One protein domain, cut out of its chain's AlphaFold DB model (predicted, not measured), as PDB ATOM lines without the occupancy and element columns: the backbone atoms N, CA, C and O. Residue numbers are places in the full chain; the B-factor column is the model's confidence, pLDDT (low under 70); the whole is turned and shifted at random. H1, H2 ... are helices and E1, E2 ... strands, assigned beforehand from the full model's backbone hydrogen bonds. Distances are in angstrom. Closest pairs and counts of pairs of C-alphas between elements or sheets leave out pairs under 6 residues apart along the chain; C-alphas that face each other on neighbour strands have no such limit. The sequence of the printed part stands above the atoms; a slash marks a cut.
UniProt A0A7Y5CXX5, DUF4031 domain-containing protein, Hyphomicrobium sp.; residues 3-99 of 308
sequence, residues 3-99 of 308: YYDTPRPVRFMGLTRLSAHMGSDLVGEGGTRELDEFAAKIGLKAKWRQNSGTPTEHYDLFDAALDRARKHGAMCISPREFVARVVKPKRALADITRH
ATOM      1  N   TYR A   3     173.018 155.144 214.470       96.38
ATOM      2  CA  TYR A   3     173.296 156.449 213.886       96.38
ATOM      3  C   TYR A   3     174.654 156.964 214.335       96.38
ATOM      4  O   TYR A   3     175.124 156.630 215.424       96.38
ATOM      5  N   TYR A   4     175.249 157.835 213.528       97.12
ATOM      6  CA  TYR A   4     176.328 158.710 213.969       97.12
ATOM      7  C   TYR A   4     176.044 160.156 213.573       97.12
ATOM      8  O   TYR A   4     175.398 160.416 212.552       97.12
ATOM      9  N   ASP A   5     176.474 161.100 214.406       95.50
ATOM     10  CA  ASP A   5     176.334 162.515 214.082       95.50
ATOM     11  C   ASP A   5     177.344 162.965 213.017       95.50
ATOM     12  O   ASP A   5     178.283 162.259 212.652       95.50
ATOM     13  N   THR A   6     177.108 164.142 212.444       95.62
ATOM     14  CA  THR A   6     177.957 164.664 211.371       95.62
ATOM     15  C   THR A   6     179.407 164.800 211.861       95.62
ATOM     16  O   THR A   6     179.633 165.545 212.822       95.62
ATOM     17  N   PRO A   7     180.391 164.136 211.214       94.88
ATOM     18  CA  PRO A   7     181.771 164.148 211.682       94.88
ATOM     19  C   PRO A   7     182.346 165.558 211.743       94.88
ATOM     20  O   PRO A   7     182.213 166.344 210.803       94.88
ATOM     21  N   ARG A   8     183.030 165.865 212.843       92.56
ATOM     22  CA  ARG A   8     183.635 167.172 213.104       92.56
ATOM     23  C   ARG A   8     185.129 167.047 213.392       92.56
ATOM     24  O   ARG A   8     185.555 166.048 213.976       92.56
ATOM     25  N   PRO A   9     185.938 168.047 213.013       91.88
ATOM     26  CA  PRO A   9     187.350 168.058 213.347       91.88
ATOM     27  C   PRO A   9     187.534 168.218 214.860       91.88
ATOM     28  O   PRO A   9     186.981 169.129 215.477       91.88
ATOM     29  N   VAL A  10     188.340 167.344 215.453       89.75
ATOM     30  CA  VAL A  10     188.728 167.382 216.864       89.75
ATOM     31  C   VAL A  10     190.241 167.270 216.993       89.75
ATOM     32  O   VAL A  10     190.905 166.613 216.190       89.75
ATOM     33  N   ARG A  11     190.798 167.915 218.020       87.00
ATOM     34  CA  ARG A  11     192.222 167.814 218.337       87.00
ATOM     35  C   ARG A  11     192.421 166.680 219.334       87.00
ATOM     36  O   ARG A  11     192.020 166.800 220.487       87.00
ATOM     37  N   PHE A  12     193.038 165.592 218.895       76.88
ATOM     38  CA  PHE A  12     193.274 164.410 219.719       76.88
ATOM     39  C   PHE A  12     194.737 163.986 219.609       76.88
ATOM     40  O   PHE A  12     195.252 163.793 218.509       76.88
ATOM     41  N   MET A  13     195.428 163.880 220.751       75.94
ATOM     42  CA  MET A  13     196.864 163.555 220.818       75.94
ATOM     43  C   MET A  13     197.738 164.414 219.879       75.94
ATOM     44  O   MET A  13     198.645 163.919 219.218       75.94
ATOM     45  N   GLY A  14     197.439 165.714 219.784       80.25
ATOM     46  CA  GLY A  14     198.200 166.662 218.961       80.25
ATOM     47  C   GLY A  14     197.867 166.659 217.463       80.25
ATOM     48  O   GLY A  14     198.337 167.550 216.761       80.25
ATOM     49  N   LEU A  15     197.018 165.744 216.987       80.69
ATOM     50  CA  LEU A  15     196.583 165.646 215.590       80.69
ATOM     51  C   LEU A  15     195.132 166.113 215.423       80.69
ATOM     52  O   LEU A  15     194.305 165.937 216.320       80.69
ATOM     53  N   THR A  16     194.816 166.679 214.259       88.44
ATOM     54  CA  THR A  16     193.432 166.948 213.848       88.44
ATOM     55  C   THR A  16     192.847 165.678 213.240       88.44
ATOM     56  O   THR A  16     193.405 165.152 212.279       88.44
ATOM     57  N   ARG A  17     191.742 165.187 213.800       89.81
ATOM     58  CA  ARG A  17     191.028 163.985 213.340       89.81
ATOM     59  C   ARG A  17     189.554 164.283 213.144       89.81
ATOM     60  O   ARG A  17     189.032 165.186 213.794       89.81
ATOM     61  N   LEU A  18     188.879 163.524 212.287       91.88
ATOM     62  CA  LEU A  18     187.420 163.584 212.209       91.88
ATOM     63  C   LEU A  18     186.823 162.658 213.259       91.88
ATOM     64  O   LEU A  18     187.220 161.497 213.361       91.88
ATOM     65  N   SER A  19     185.866 163.178 214.024       94.38
ATOM     66  CA  SER A  19     185.167 162.419 215.050       94.38
ATOM     67  C   SER A  19     183.658 162.599 214.980       94.38
ATOM     68  O   SER A  19     183.180 163.696 214.686       94.38
ATOM     69  N   ALA A  20     182.933 161.519 215.252       96.38
ATOM     70  CA  ALA A  20     181.485 161.502 215.414       96.38
ATOM     71  C   ALA A  20     181.102 160.621 216.602       96.38
ATOM     72  O   ALA A  20     181.779 159.629 216.886       96.38
ATOM     73  N   HIS A  21     179.985 160.936 217.242       97.50
ATOM     74  CA  HIS A  21     179.379 160.073 218.244       97.50
ATOM     75  C   HIS A  21     178.453 159.082 217.548       97.50
ATOM     76  O   HIS A  21     177.590 159.477 216.767       97.50
ATOM     77  N   MET A  22     178.609 157.800 217.860       97.75
ATOM     78  CA  MET A  22     177.747 156.723 217.385       97.75
ATOM     79  C   MET A  22     176.847 156.221 218.509       97.75
ATOM     80  O   MET A  22     177.332 155.914 219.599       97.75
ATOM     81  N   GLY A  23     175.552 156.091 218.234       96.12
ATOM     82  CA  GLY A  23     174.553 155.657 219.204       96.12
ATOM     83  C   GLY A  23     173.408 154.867 218.571       96.12
ATOM     84  O   GLY A  23     173.178 154.927 217.364       96.12
ATOM     85  N   SER A  24     172.700 154.124 219.417       93.44
ATOM     86  CA  SER A  24     171.483 153.377 219.079       93.44
ATOM     87  C   SER A  24     170.241 154.200 219.427       93.44
ATOM     88  O   SER A  24     170.211 154.818 220.493       93.44
ATOM     89  N   ASP A  25     169.230 154.205 218.557       89.56
ATOM     90  CA  ASP A  25     167.906 154.772 218.858       89.56
ATOM     91  C   ASP A  25     167.029 153.875 219.745       89.56
ATOM     92  O   ASP A  25     166.008 154.337 220.257       89.56
ATOM     93  N   LEU A  26     167.435 152.625 219.984       83.38
ATOM     94  CA  LEU A  26     166.805 151.772 220.983       83.38
ATOM     95  C   LEU A  26     167.161 152.262 222.390       83.38
ATOM     96  O   LEU A  26     168.254 152.769 222.653       83.38
ATOM     97  N   VAL A  27     166.228 152.075 223.316       82.69
ATOM     98  CA  VAL A  27     166.359 152.486 224.717       82.69
ATOM     99  C   VAL A  27     166.632 151.282 225.627       82.69
ATOM    100  O   VAL A  27     166.348 150.139 225.271       82.69
ATOM    101  N   GLY A  28     167.184 151.534 226.818       78.38
ATOM    102  CA  GLY A  28     167.457 150.492 227.815       78.38
ATOM    103  C   GLY A  28     168.538 149.487 227.393       78.38
ATOM    104  O   GLY A  28     169.355 149.761 226.515       78.38
ATOM    105  N   GLU A  29     168.535 148.305 228.018       79.38
ATOM    106  CA  GLU A  29     169.555 147.265 227.793       79.38
ATOM    107  C   GLU A  29     169.602 146.768 226.342       79.38
ATOM    108  O   GLU A  29     170.675 146.438 225.834       79.38
ATOM    109  N   GLY A  30     168.459 146.772 225.646       79.38
ATOM    110  CA  GLY A  30     168.384 146.428 224.227       79.38
ATOM    111  C   GLY A  30     169.220 147.364 223.353       79.38
ATOM    112  O   GLY A  30     169.931 146.893 222.466       79.38
ATOM    113  N   GLY A  31     169.204 148.670 223.646       84.50
ATOM    114  CA  GLY A  31     170.022 149.661 222.942       84.50
ATOM    115  C   GLY A  31     171.505 149.573 223.276       84.50
ATOM    116  O   GLY A  31     172.338 149.696 222.377       84.50
ATOM    117  N   THR A  32     171.854 149.281 224.532       87.12
ATOM    118  CA  THR A  32     173.250 149.027 224.916       87.12
ATOM    119  C   THR A  32     173.805 147.803 224.187       87.12
ATOM    120  O   THR A  32     174.910 147.858 223.646       87.12
ATOM    121  N   ARG A  33     173.026 146.714 224.116       89.31
ATOM    122  CA  ARG A  33     173.416 145.489 223.410       89.31
ATOM    123  C   ARG A  33     173.568 145.720 221.906       89.31
ATOM    124  O   ARG A  33     174.600 145.352 221.356       89.31
ATOM    125  N   GLU A  34     172.596 146.374 221.259       92.06
ATOM    126  CA  GLU A  34     172.672 146.700 219.821       92.06
ATOM    127  C   GLU A  34     173.929 147.530 219.513       92.06
ATOM    128  O   GLU A  34     174.660 147.250 218.558       92.06
ATOM    129  N   LEU A  35     174.210 148.531 220.352       93.94
ATOM    130  CA  LEU A  35     175.355 149.414 220.177       93.94
ATOM    131  C   LEU A  35     176.691 148.667 220.321       93.94
ATOM    132  O   LEU A  35     177.607 148.914 219.537       93.94
ATOM    133  N   ASP A  36     176.805 147.745 221.277       94.69
ATOM    134  CA  ASP A  36     178.004 146.922 221.472       94.69
ATOM    135  C   ASP A  36     178.226 145.905 220.360       94.69
ATOM    136  O   ASP A  36     179.350 145.752 219.876       94.69
ATOM    137  N   GLU A  37     177.167 145.216 219.940       94.25
ATOM    138  CA  GLU A  37     177.234 144.264 218.836       94.25
ATOM    139  C   GLU A  37     177.675 144.966 217.550       94.25
ATOM    140  O   GLU A  37     178.519 144.454 216.809       94.25
ATOM    141  N   PHE A  38     177.162 146.174 217.301       94.81
ATOM    142  CA  PHE A  38     177.597 146.984 216.172       94.81
ATOM    143  C   PHE A  38     179.048 147.452 216.323       94.81
ATOM    144  O   PHE A  38     179.838 147.325 215.385       94.81
ATOM    145  N   ALA A  39     179.429 147.947 217.503       96.06
ATOM    146  CA  ALA A  39     180.791 148.378 217.799       96.06
ATOM    147  C   ALA A  39     181.807 147.244 217.571       96.06
ATOM    148  O   ALA A  39     182.839 147.463 216.929       96.06
ATOM    149  N   ALA A  40     181.487 146.022 218.003       95.56
ATOM    150  CA  ALA A  40     182.307 144.837 217.775       95.56
ATOM    151  C   ALA A  40     182.470 144.526 216.276       95.56
ATOM    152  O   ALA A  40     183.593 144.292 215.822       95.56
ATOM    153  N   LYS A  41     181.387 144.608 215.483       94.25
ATOM    154  CA  LYS A  41     181.423 144.407 214.017       94.25
ATOM    155  C   LYS A  41     182.366 145.382 213.310       94.25
ATOM    156  O   LYS A  41     183.026 145.010 212.344       94.25
ATOM    157  N   ILE A  42     182.480 146.613 213.807       95.38
ATOM    158  CA  ILE A  42     183.375 147.635 213.239       95.38
ATOM    159  C   ILE A  42     184.744 147.712 213.938       95.38
ATOM    160  O   ILE A  42     185.514 148.650 213.702       95.38
ATOM    161  N   GLY A  43     185.080 146.716 214.765       93.50
ATOM    162  CA  GLY A  43     186.397 146.556 215.387       93.50
ATOM    163  C   GLY A  43     186.667 147.472 216.585       93.50
ATOM    164  O   GLY A  43     187.829 147.717 216.915       93.50
ATOM    165  N   LEU A  44     185.626 148.007 217.227       94.88
ATOM    166  CA  LEU A  44     185.737 148.746 218.485       94.88
ATOM    167  C   LEU A  44     185.620 147.790 219.679       94.88
ATOM    168  O   LEU A  44     184.971 146.748 219.611       94.88
ATOM    169  N   LYS A  45     186.268 148.140 220.794       93.50
ATOM    170  CA  LYS A  45     186.253 147.332 222.023       93.50
ATOM    171  C   LYS A  45     185.148 147.823 222.953       93.50
ATOM    172  O   LYS A  45     185.083 149.024 223.185       93.50
ATOM    173  N   ALA A  46     184.407 146.914 223.588       89.50
ATOM    174  CA  ALA A  46     183.325 147.247 224.528       89.50
ATOM    175  C   ALA A  46     183.720 148.296 225.590       89.50
ATOM    176  O   ALA A  46     182.982 149.226 225.899       89.50
ATOM    177  N   LYS A  47     184.960 148.207 226.093       92.25
ATOM    178  CA  LYS A  47     185.527 149.148 227.075       92.25
ATOM    179  C   LYS A  47     185.691 150.596 226.584       92.25
ATOM    180  O   LYS A  47     186.074 151.449 227.373       92.25
ATOM    181  N   TRP A  48     185.513 150.865 225.290       93.94
ATOM    182  CA  TRP A  48     185.600 152.210 224.710       93.94
ATOM    183  C   TRP A  48     184.262 152.951 224.714       93.94
ATOM    184  O   TRP A  48     184.240 154.141 224.399       93.94
ATOM    185  N   ARG A  49     183.173 152.281 225.106       95.56
ATOM    186  CA  ARG A  49     181.862 152.904 225.264       95.56
ATOM    187  C   ARG A  49     181.916 154.018 226.307       95.56
ATOM    188  O   ARG A  49     182.279 153.794 227.463       95.56
ATOM    189  N   GLN A  50     181.510 155.209 225.899       94.44
ATOM    190  CA  GLN A  50     181.396 156.383 226.752       94.44
ATOM    191  C   GLN A  50     180.026 156.420 227.429       94.44
ATOM    192  O   GLN A  50     179.031 155.967 226.865       94.44
ATOM    193  N   ASN A  51     179.977 156.981 228.640       91.62
ATOM    194  CA  ASN A  51     178.752 157.239 229.406       91.62
ATOM    195  C   ASN A  51     177.789 156.036 229.506       91.62
ATOM    196  O   ASN A  51     176.574 156.188 229.355       91.62
ATOM    197  N   SER A  52     178.339 154.841 229.736       88.31
ATOM    198  CA  SER A  52     177.577 153.588 229.836       88.31
ATOM    199  C   SER A  52     176.404 153.695 230.814       88.31
ATOM    200  O   SER A  52     176.574 154.191 231.927       88.31
ATOM    201  N   GLY A  53     175.224 153.217 230.408       80.12
ATOM    202  CA  GLY A  53     174.017 153.247 231.245       80.12
ATOM    203  C   GLY A  53     173.387 154.636 231.400       80.12
ATOM    204  O   GLY A  53     172.494 154.818 232.224       80.12
ATOM    205  N   THR A  54     173.840 155.627 230.627       86.50
ATOM    206  CA  THR A  54     173.243 156.967 230.600       86.50
ATOM    207  C   THR A  54     172.558 157.239 229.258       86.50
ATOM    208  O   THR A  54     172.889 156.614 228.250       86.50
ATOM    209  N   PRO A  55     171.680 158.255 229.187       88.25
ATOM    210  CA  PRO A  55     171.072 158.687 227.929       88.25
ATOM    211  C   PRO A  55     172.038 159.117 226.828       88.25
ATOM    212  O   PRO A  55     171.661 159.215 225.664       88.25
ATOM    213  N   THR A  56     173.273 159.422 227.208       91.62
ATOM    214  CA  THR A  56     174.342 159.855 226.313       91.62
ATOM    215  C   THR A  56     175.367 158.751 226.093       91.62
ATOM    216  O   THR A  56     176.520 159.063 225.806       91.62
ATOM    217  N   GLU A  57     175.001 157.478 226.280       94.12
ATOM    218  CA  GLU A  57     175.874 156.357 225.929       94.12
ATOM    219  C   GLU A  57     176.202 156.384 224.428       94.12
ATOM    220  O   GLU A  57     175.313 156.537 223.586       94.12
ATOM    221  N   HIS A  58     177.486 156.289 224.091       96.31
ATOM    222  CA  HIS A  58     177.947 156.330 222.704       96.31
ATOM    223  C   HIS A  58     179.340 155.716 222.555       96.31
ATOM    224  O   HIS A  58     180.036 155.453 223.537       96.31
ATOM    225  N   TYR A  59     179.760 155.532 221.308       97.56
ATOM    226  CA  TYR A  59     181.160 155.343 220.943       97.56
ATOM    227  C   TYR A  59     181.652 156.546 220.149       97.56
ATOM    228  O   TYR A  59     180.944 157.031 219.268       97.56
ATOM    229  N   ASP A  60     182.883 156.974 220.410       95.25
ATOM    230  CA  ASP A  60     183.574 157.909 219.530       95.25
ATOM    231  C   ASP A  60     184.133 157.155 218.324       95.25
ATOM    232  O   ASP A  60     184.963 156.248 218.443       95.25
ATOM    233  N   LEU A  61     183.676 157.539 217.139       95.25
ATOM    234  CA  LEU A  61     184.249 157.094 215.881       95.25
ATOM    235  C   LEU A  61     185.355 158.059 215.478       95.25
ATOM    236  O   LEU A  61     185.160 159.270 215.531       95.25
ATOM    237  N   PHE A  62     186.489 157.520 215.037       92.56
ATOM    238  CA  PHE A  62     187.594 158.292 214.476       92.56
ATOM    239  C   PHE A  62     187.967 157.763 213.101       92.56
ATOM    240  O   PHE A  62     188.156 156.553 212.943       92.56
ATOM    241  N   ASP A  63     188.135 158.676 212.146       89.31
ATOM    242  CA  ASP A  63     188.736 158.423 210.834       89.31
ATOM    243  C   ASP A  63     188.202 157.119 210.195       89.31
ATOM    244  O   ASP A  63     187.005 156.995 209.950       89.31
ATOM    245  N   ALA A  64     189.043 156.094 210.015       91.31
ATOM    246  CA  ALA A  64     188.671 154.816 209.401       91.31
ATOM    247  C   ALA A  64     187.511 154.069 210.098       91.31
ATOM    248  O   ALA A  64     186.907 153.177 209.503       91.31
ATOM    249  N   ALA A  65     187.205 154.365 211.366       92.50
ATOM    250  CA  ALA A  65     186.036 153.801 212.041       92.50
ATOM    251  C   ALA A  65     184.715 154.360 211.484       92.50
ATOM    252  O   ALA A  65     183.726 153.630 211.466       92.50
ATOM    253  N   LEU A  66     184.707 155.600 210.976       92.44
ATOM    254  CA  LEU A  66     183.550 156.203 210.303       92.44
ATOM    255  C   LEU A  66     183.207 155.438 209.022       92.44
ATOM    256  O   LEU A  66     182.052 155.068 208.807       92.44
ATOM    257  N   ASP A  67     184.220 155.119 208.216       92.62
ATOM    258  CA  ASP A  67     184.040 154.360 206.975       92.62
ATOM    259  C   ASP A  67     183.509 152.953 207.252       92.62
ATOM    260  O   ASP A  67     182.597 152.470 206.574       92.62
ATOM    261  N   ARG A  68     184.033 152.296 208.298       96.19
ATOM    262  CA  ARG A  68     183.542 150.979 208.722       96.19
ATOM    263  C   ARG A  68     182.103 151.044 209.223       96.19
ATOM    264  O   ARG A  68     181.320 150.183 208.831       96.19
ATOM    265  N   ALA A  69     181.744 152.049 210.022       93.75
ATOM    266  CA  ALA A  69     180.372 152.248 210.488       93.75
ATOM    267  C   ALA A  69     179.405 152.437 209.314       93.75
ATOM    268  O   ALA A  69     178.397 151.737 209.226       93.75
ATOM    269  N   ARG A  70     179.758 153.296 208.353       92.06
ATOM    270  CA  ARG A  70     178.957 153.524 207.145       92.06
ATOM    271  C   ARG A  70     178.781 152.252 206.316       92.06
ATOM    272  O   ARG A  70     177.666 151.943 205.907       92.06
ATOM    273  N   LYS A  71     179.857 151.486 206.103       93.25
ATOM    274  CA  LYS A  71     179.823 150.226 205.340       93.25
ATOM    275  C   LYS A  71     178.918 149.166 205.980       93.25
ATOM    276  O   LYS A  71     178.336 148.363 205.262       93.25
ATOM    277  N   HIS A  72     178.794 149.171 207.307       91.69
ATOM    278  CA  HIS A  72     177.938 148.244 208.055       91.69
ATOM    279  C   HIS A  72     176.518 148.784 208.291       91.69
ATOM    280  O   HIS A  72     175.762 148.186 209.051       91.69
ATOM    281  N   GLY A  73     176.140 149.889 207.638       91.06
ATOM    282  CA  GLY A  73     174.767 150.395 207.638       91.06
ATOM    283  C   GLY A  73     174.444 151.435 208.712       91.06
ATOM    284  O   GLY A  73     173.272 151.745 208.896       91.06
ATOM    285  N   ALA A  74     175.437 152.006 209.408       93.25
ATOM    286  CA  ALA A  74     175.174 153.147 210.287       93.25
ATOM    287  C   ALA A  74     174.799 154.391 209.468       93.25
ATOM    288  O   ALA A  74     175.459 154.720 208.474       93.25
ATOM    289  N   MET A  75     173.770 155.114 209.907       94.19
ATOM    290  CA  MET A  75     173.259 156.295 209.207       94.19
ATOM    291  C   MET A  75     173.855 157.589 209.770       94.19
ATOM    292  O   MET A  75     173.783 157.848 210.972       94.19
ATOM    293  N   CYS A  76     174.404 158.431 208.893       95.69
ATOM    294  CA  CYS A  76     174.840 159.776 209.264       95.69
ATOM    295  C   CYS A  76     173.625 160.693 209.405       95.69
ATOM    296  O   CYS A  76     172.828 160.796 208.474       95.69
ATOM    297  N   ILE A  77     173.525 161.408 210.522       92.38
ATOM    298  CA  ILE A  77     172.474 162.403 210.772       92.38
ATOM    299  C   ILE A  77     173.068 163.696 211.328       92.38
ATOM    300  O   ILE A  77     174.235 163.753 211.730       92.38
ATOM    301  N   SER A  78     172.283 164.772 211.336       93.12
ATOM    302  CA  SER A  78     172.735 166.023 211.952       93.12
ATOM    303  C   SER A  78     172.876 165.863 213.477       93.12
ATOM    304  O   SER A  78     172.134 165.087 214.083       93.12
ATOM    305  N   PRO A  79     173.746 166.636 214.156       93.19
ATOM    306  CA  PRO A  79     173.846 166.594 215.619       93.19
ATOM    307  C   PRO A  79     172.508 166.870 216.323       93.19
ATOM    308  O   PRO A  79     172.196 166.283 217.358       93.19
ATOM    309  N   ARG A  80     171.673 167.738 215.737       89.88
ATOM    310  CA  ARG A  80     170.334 168.041 216.259       89.88
ATOM    311  C   ARG A  80     169.407 166.828 216.175       89.88
ATOM    312  O   ARG A  80     168.679 166.557 217.130       89.88
ATOM    313  N   GLU A  81     169.433 166.106 215.060       86.00
ATOM    314  CA  GLU A  81     168.667 164.868 214.898       86.00
ATOM    315  C   GLU A  81     169.207 163.747 215.772       86.00
ATOM    316  O   GLU A  81     168.410 163.004 216.334       86.00
ATOM    317  N   PHE A  82     170.526 163.660 215.957       92.50
ATOM    318  CA  PHE A  82     171.140 162.690 216.859       92.50
ATOM    319  C   PHE A  82     170.625 162.875 218.284       92.50
ATOM    320  O   PHE A  82     170.124 161.938 218.902       92.50
ATOM    321  N   VAL A  83     170.617 164.114 218.784       90.62
ATOM    322  CA  VAL A  83     170.016 164.418 220.087       90.62
ATOM    323  C   VAL A  83     168.532 164.046 220.116       90.62
ATOM    324  O   VAL A  83     168.064 163.484 221.103       90.62
ATOM    325  N   ALA A  84     167.780 164.343 219.056       79.44
ATOM    326  CA  ALA A  84     166.344 164.084 219.016       79.44
ATOM    327  C   ALA A  84     165.979 162.592 218.952       79.44
ATOM    328  O   ALA A  84     164.997 162.200 219.575       79.44
ATOM    329  N   ARG A  85     166.742 161.784 218.209       85.06
ATOM    330  CA  ARG A  85     166.450 160.369 217.930       85.06
ATOM    331  C   ARG A  85     167.126 159.404 218.897       85.06
ATOM    332  O   ARG A  85     166.562 158.359 219.177       85.06
ATOM    333  N   VAL A  86     168.307 159.752 219.405       90.25
ATOM    334  CA  VAL A  86     169.111 158.876 220.271       90.25
ATOM    335  C   VAL A  86     169.031 159.336 221.725       90.25
ATOM    336  O   VAL A  86     168.640 158.577 222.606       90.25
ATOM    337  N   VAL A  87     169.368 160.599 221.998       90.06
ATOM    338  CA  VAL A  87     169.578 161.062 223.384       90.06
ATOM    339  C   VAL A  87     168.264 161.358 224.109       90.06
ATOM    340  O   VAL A  87     168.095 160.972 225.266       90.06
ATOM    341  N   LYS A  88     167.323 162.058 223.462       82.44
ATOM    342  CA  LYS A  88     166.053 162.456 224.088       82.44
ATOM    343  C   LYS A  88     165.200 161.262 224.536       82.44
ATOM    344  O   LYS A  88     164.789 161.300 225.693       82.44
ATOM    345  N   PRO A  89     164.976 160.211 223.720       80.88
ATOM    346  CA  PRO A  89     164.186 159.054 224.148       80.88
ATOM    347  C   PRO A  89     164.818 158.329 225.338       80.88
ATOM    348  O   PRO A  89     164.140 158.003 226.308       80.88
ATOM    349  N   LYS A  90     166.147 158.161 225.334       85.00
ATOM    350  CA  LYS A  90     166.858 157.554 226.467       85.00
ATOM    351  C   LYS A  90     166.788 158.410 227.729       85.00
ATOM    352  O   LYS A  90     166.707 157.869 228.828       85.00
ATOM    353  N   ARG A  91     166.826 159.743 227.596       81.75
ATOM    354  CA  ARG A  91     166.712 160.669 228.735       81.75
ATOM    355  C   ARG A  91     165.305 160.645 229.310       81.75
ATOM    356  O   ARG A  91     165.184 160.543 230.522       81.75
ATOM    357  N   ALA A  92     164.286 160.645 228.455       71.25
ATOM    358  CA  ALA A  92     162.904 160.471 228.875       71.25
ATOM    359  C   ALA A  92     162.733 159.158 229.651       71.25
ATOM    360  O   ALA A  92     162.240 159.187 230.774       71.25
ATOM    361  N   LEU A  93     163.259 158.040 229.130       69.25
ATOM    362  CA  LEU A  93     163.243 156.765 229.846       69.25
ATOM    363  C   LEU A  93     163.972 156.854 231.197       69.25
ATOM    364  O   LEU A  93     163.429 156.428 232.204       69.25
ATOM    365  N   ALA A  94     165.174 157.432 231.256       70.94
ATOM    366  CA  ALA A  94     165.933 157.543 232.504       70.94
ATOM    367  C   ALA A  94     165.249 158.435 233.560       70.94
ATOM    368  O   ALA A  94     165.297 158.125 234.753       70.94
ATOM    369  N   ASP A  95     164.608 159.527 233.137       64.31
ATOM    370  CA  ASP A  95     163.855 160.426 234.016       64.31
ATOM    371  C   ASP A  95     162.570 159.751 234.531       64.31
ATOM    372  O   ASP A  95     162.230 159.898 235.712       64.31
ATOM    373  N   ILE A  96     161.936 158.932 233.684       56.25
ATOM    374  CA  ILE A  96     160.810 158.051 234.021       56.25
ATOM    375  C   ILE A  96     161.224 156.946 234.996       56.25
ATOM    376  O   ILE A  96     160.465 156.644 235.903       56.25
ATOM    377  N   THR A  97     162.400 156.334 234.858       60.16
ATOM    378  CA  THR A  97     162.844 155.264 235.770       60.16
ATOM    379  C   THR A  97     163.269 155.816 237.137       60.16
ATOM    380  O   THR A  97     163.178 155.117 238.146       60.16
ATOM    381  N   ARG A  98     163.727 157.078 237.198       58.62
ATOM    382  CA  ARG A  98     164.116 157.757 238.450       58.62
ATOM    383  C   ARG A  98     162.936 158.163 239.323       58.62
ATOM    384  O   ARG A  98     163.054 158.125 240.546       58.62
ATOM    385  N   HIS A  99     161.826 158.568 238.721       50.19
ATOM    386  CA  HIS A  99     160.597 158.857 239.450       50.19
ATOM    387  C   HIS A  99     159.767 157.575 239.431       50.19
ATOM    388  O   HIS A  99     159.539 157.029 238.367       50.19
TER     389      HIS A  99
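This is residues 3 to 99 of the 308 residues of the protein "DUF4031 domain-containing protein" of Hyphomicrobium sp. (UniProt A0A7Y5CXX5). A small, twisted sheet built round the long strand E3 has H1 and H2 over one face and H3 over the other. The E2-E3 hairpin makes one end of the longest axis and the last turns of H3 the other. The printed part has 97 residues with three named helices and five named strands, met along the chain as E1, then E2, then E3, then H1, then E4, then H2, then E5, then H3; the class is mixed, helices and strands, and in the branched sheet E3 is the antiparallel neighbour of E1, of E2 and of E4, while E1 and E5 are parallel neighbours. The whole is compact, radius of gyration of the C-alphas 13.3 A, yet elongated, spanning 44 by 25 by 24 A.

E3, residues 15 to 24, is 28.2 A long and starts at C-alpha 15 (196.583, 165.646, 215.590). The other strands are E1, 3 to 5, E2, 8 to 12, E4, 59 to 62, and E5, 75 to 77. H1, 28 to 41, measures 20.6 A, and H2 is 64 to 71. H3, 79 to 98, measures 26.3 A, ends at C-alpha 98 (164.116, 157.757, 238.450) and has a kink of 35 degrees near residue 88.

E1 and E2 lie on one side of E3, E4 on the other side. N 10 and O 17 of the hairpin E2 and E3 are 2.8 A apart, N 5 and O 21 of E1 and E3 3.1 A, N 22 and O 59 of E3 and E4 2.8 A, N 4 and O 75 of E1 and E5 2.9 A. H1 and H2 are on the same face, H3 on the opposite face; its closest C-alphas to E1 are Pro 79 and Asp 5, 5.0 A. Every O i to N i+4 pair is within hydrogen-bond range in H1 and H2, 13 of 16 in H3.

The C-alphas of Leu 15 and His 99, the two farthest apart, are 43.7 A apart. The printed part has no cut; the link from H1 to E4, 17 residues, is long. Residues 93 and 95 to 99 have pLDDT under 70.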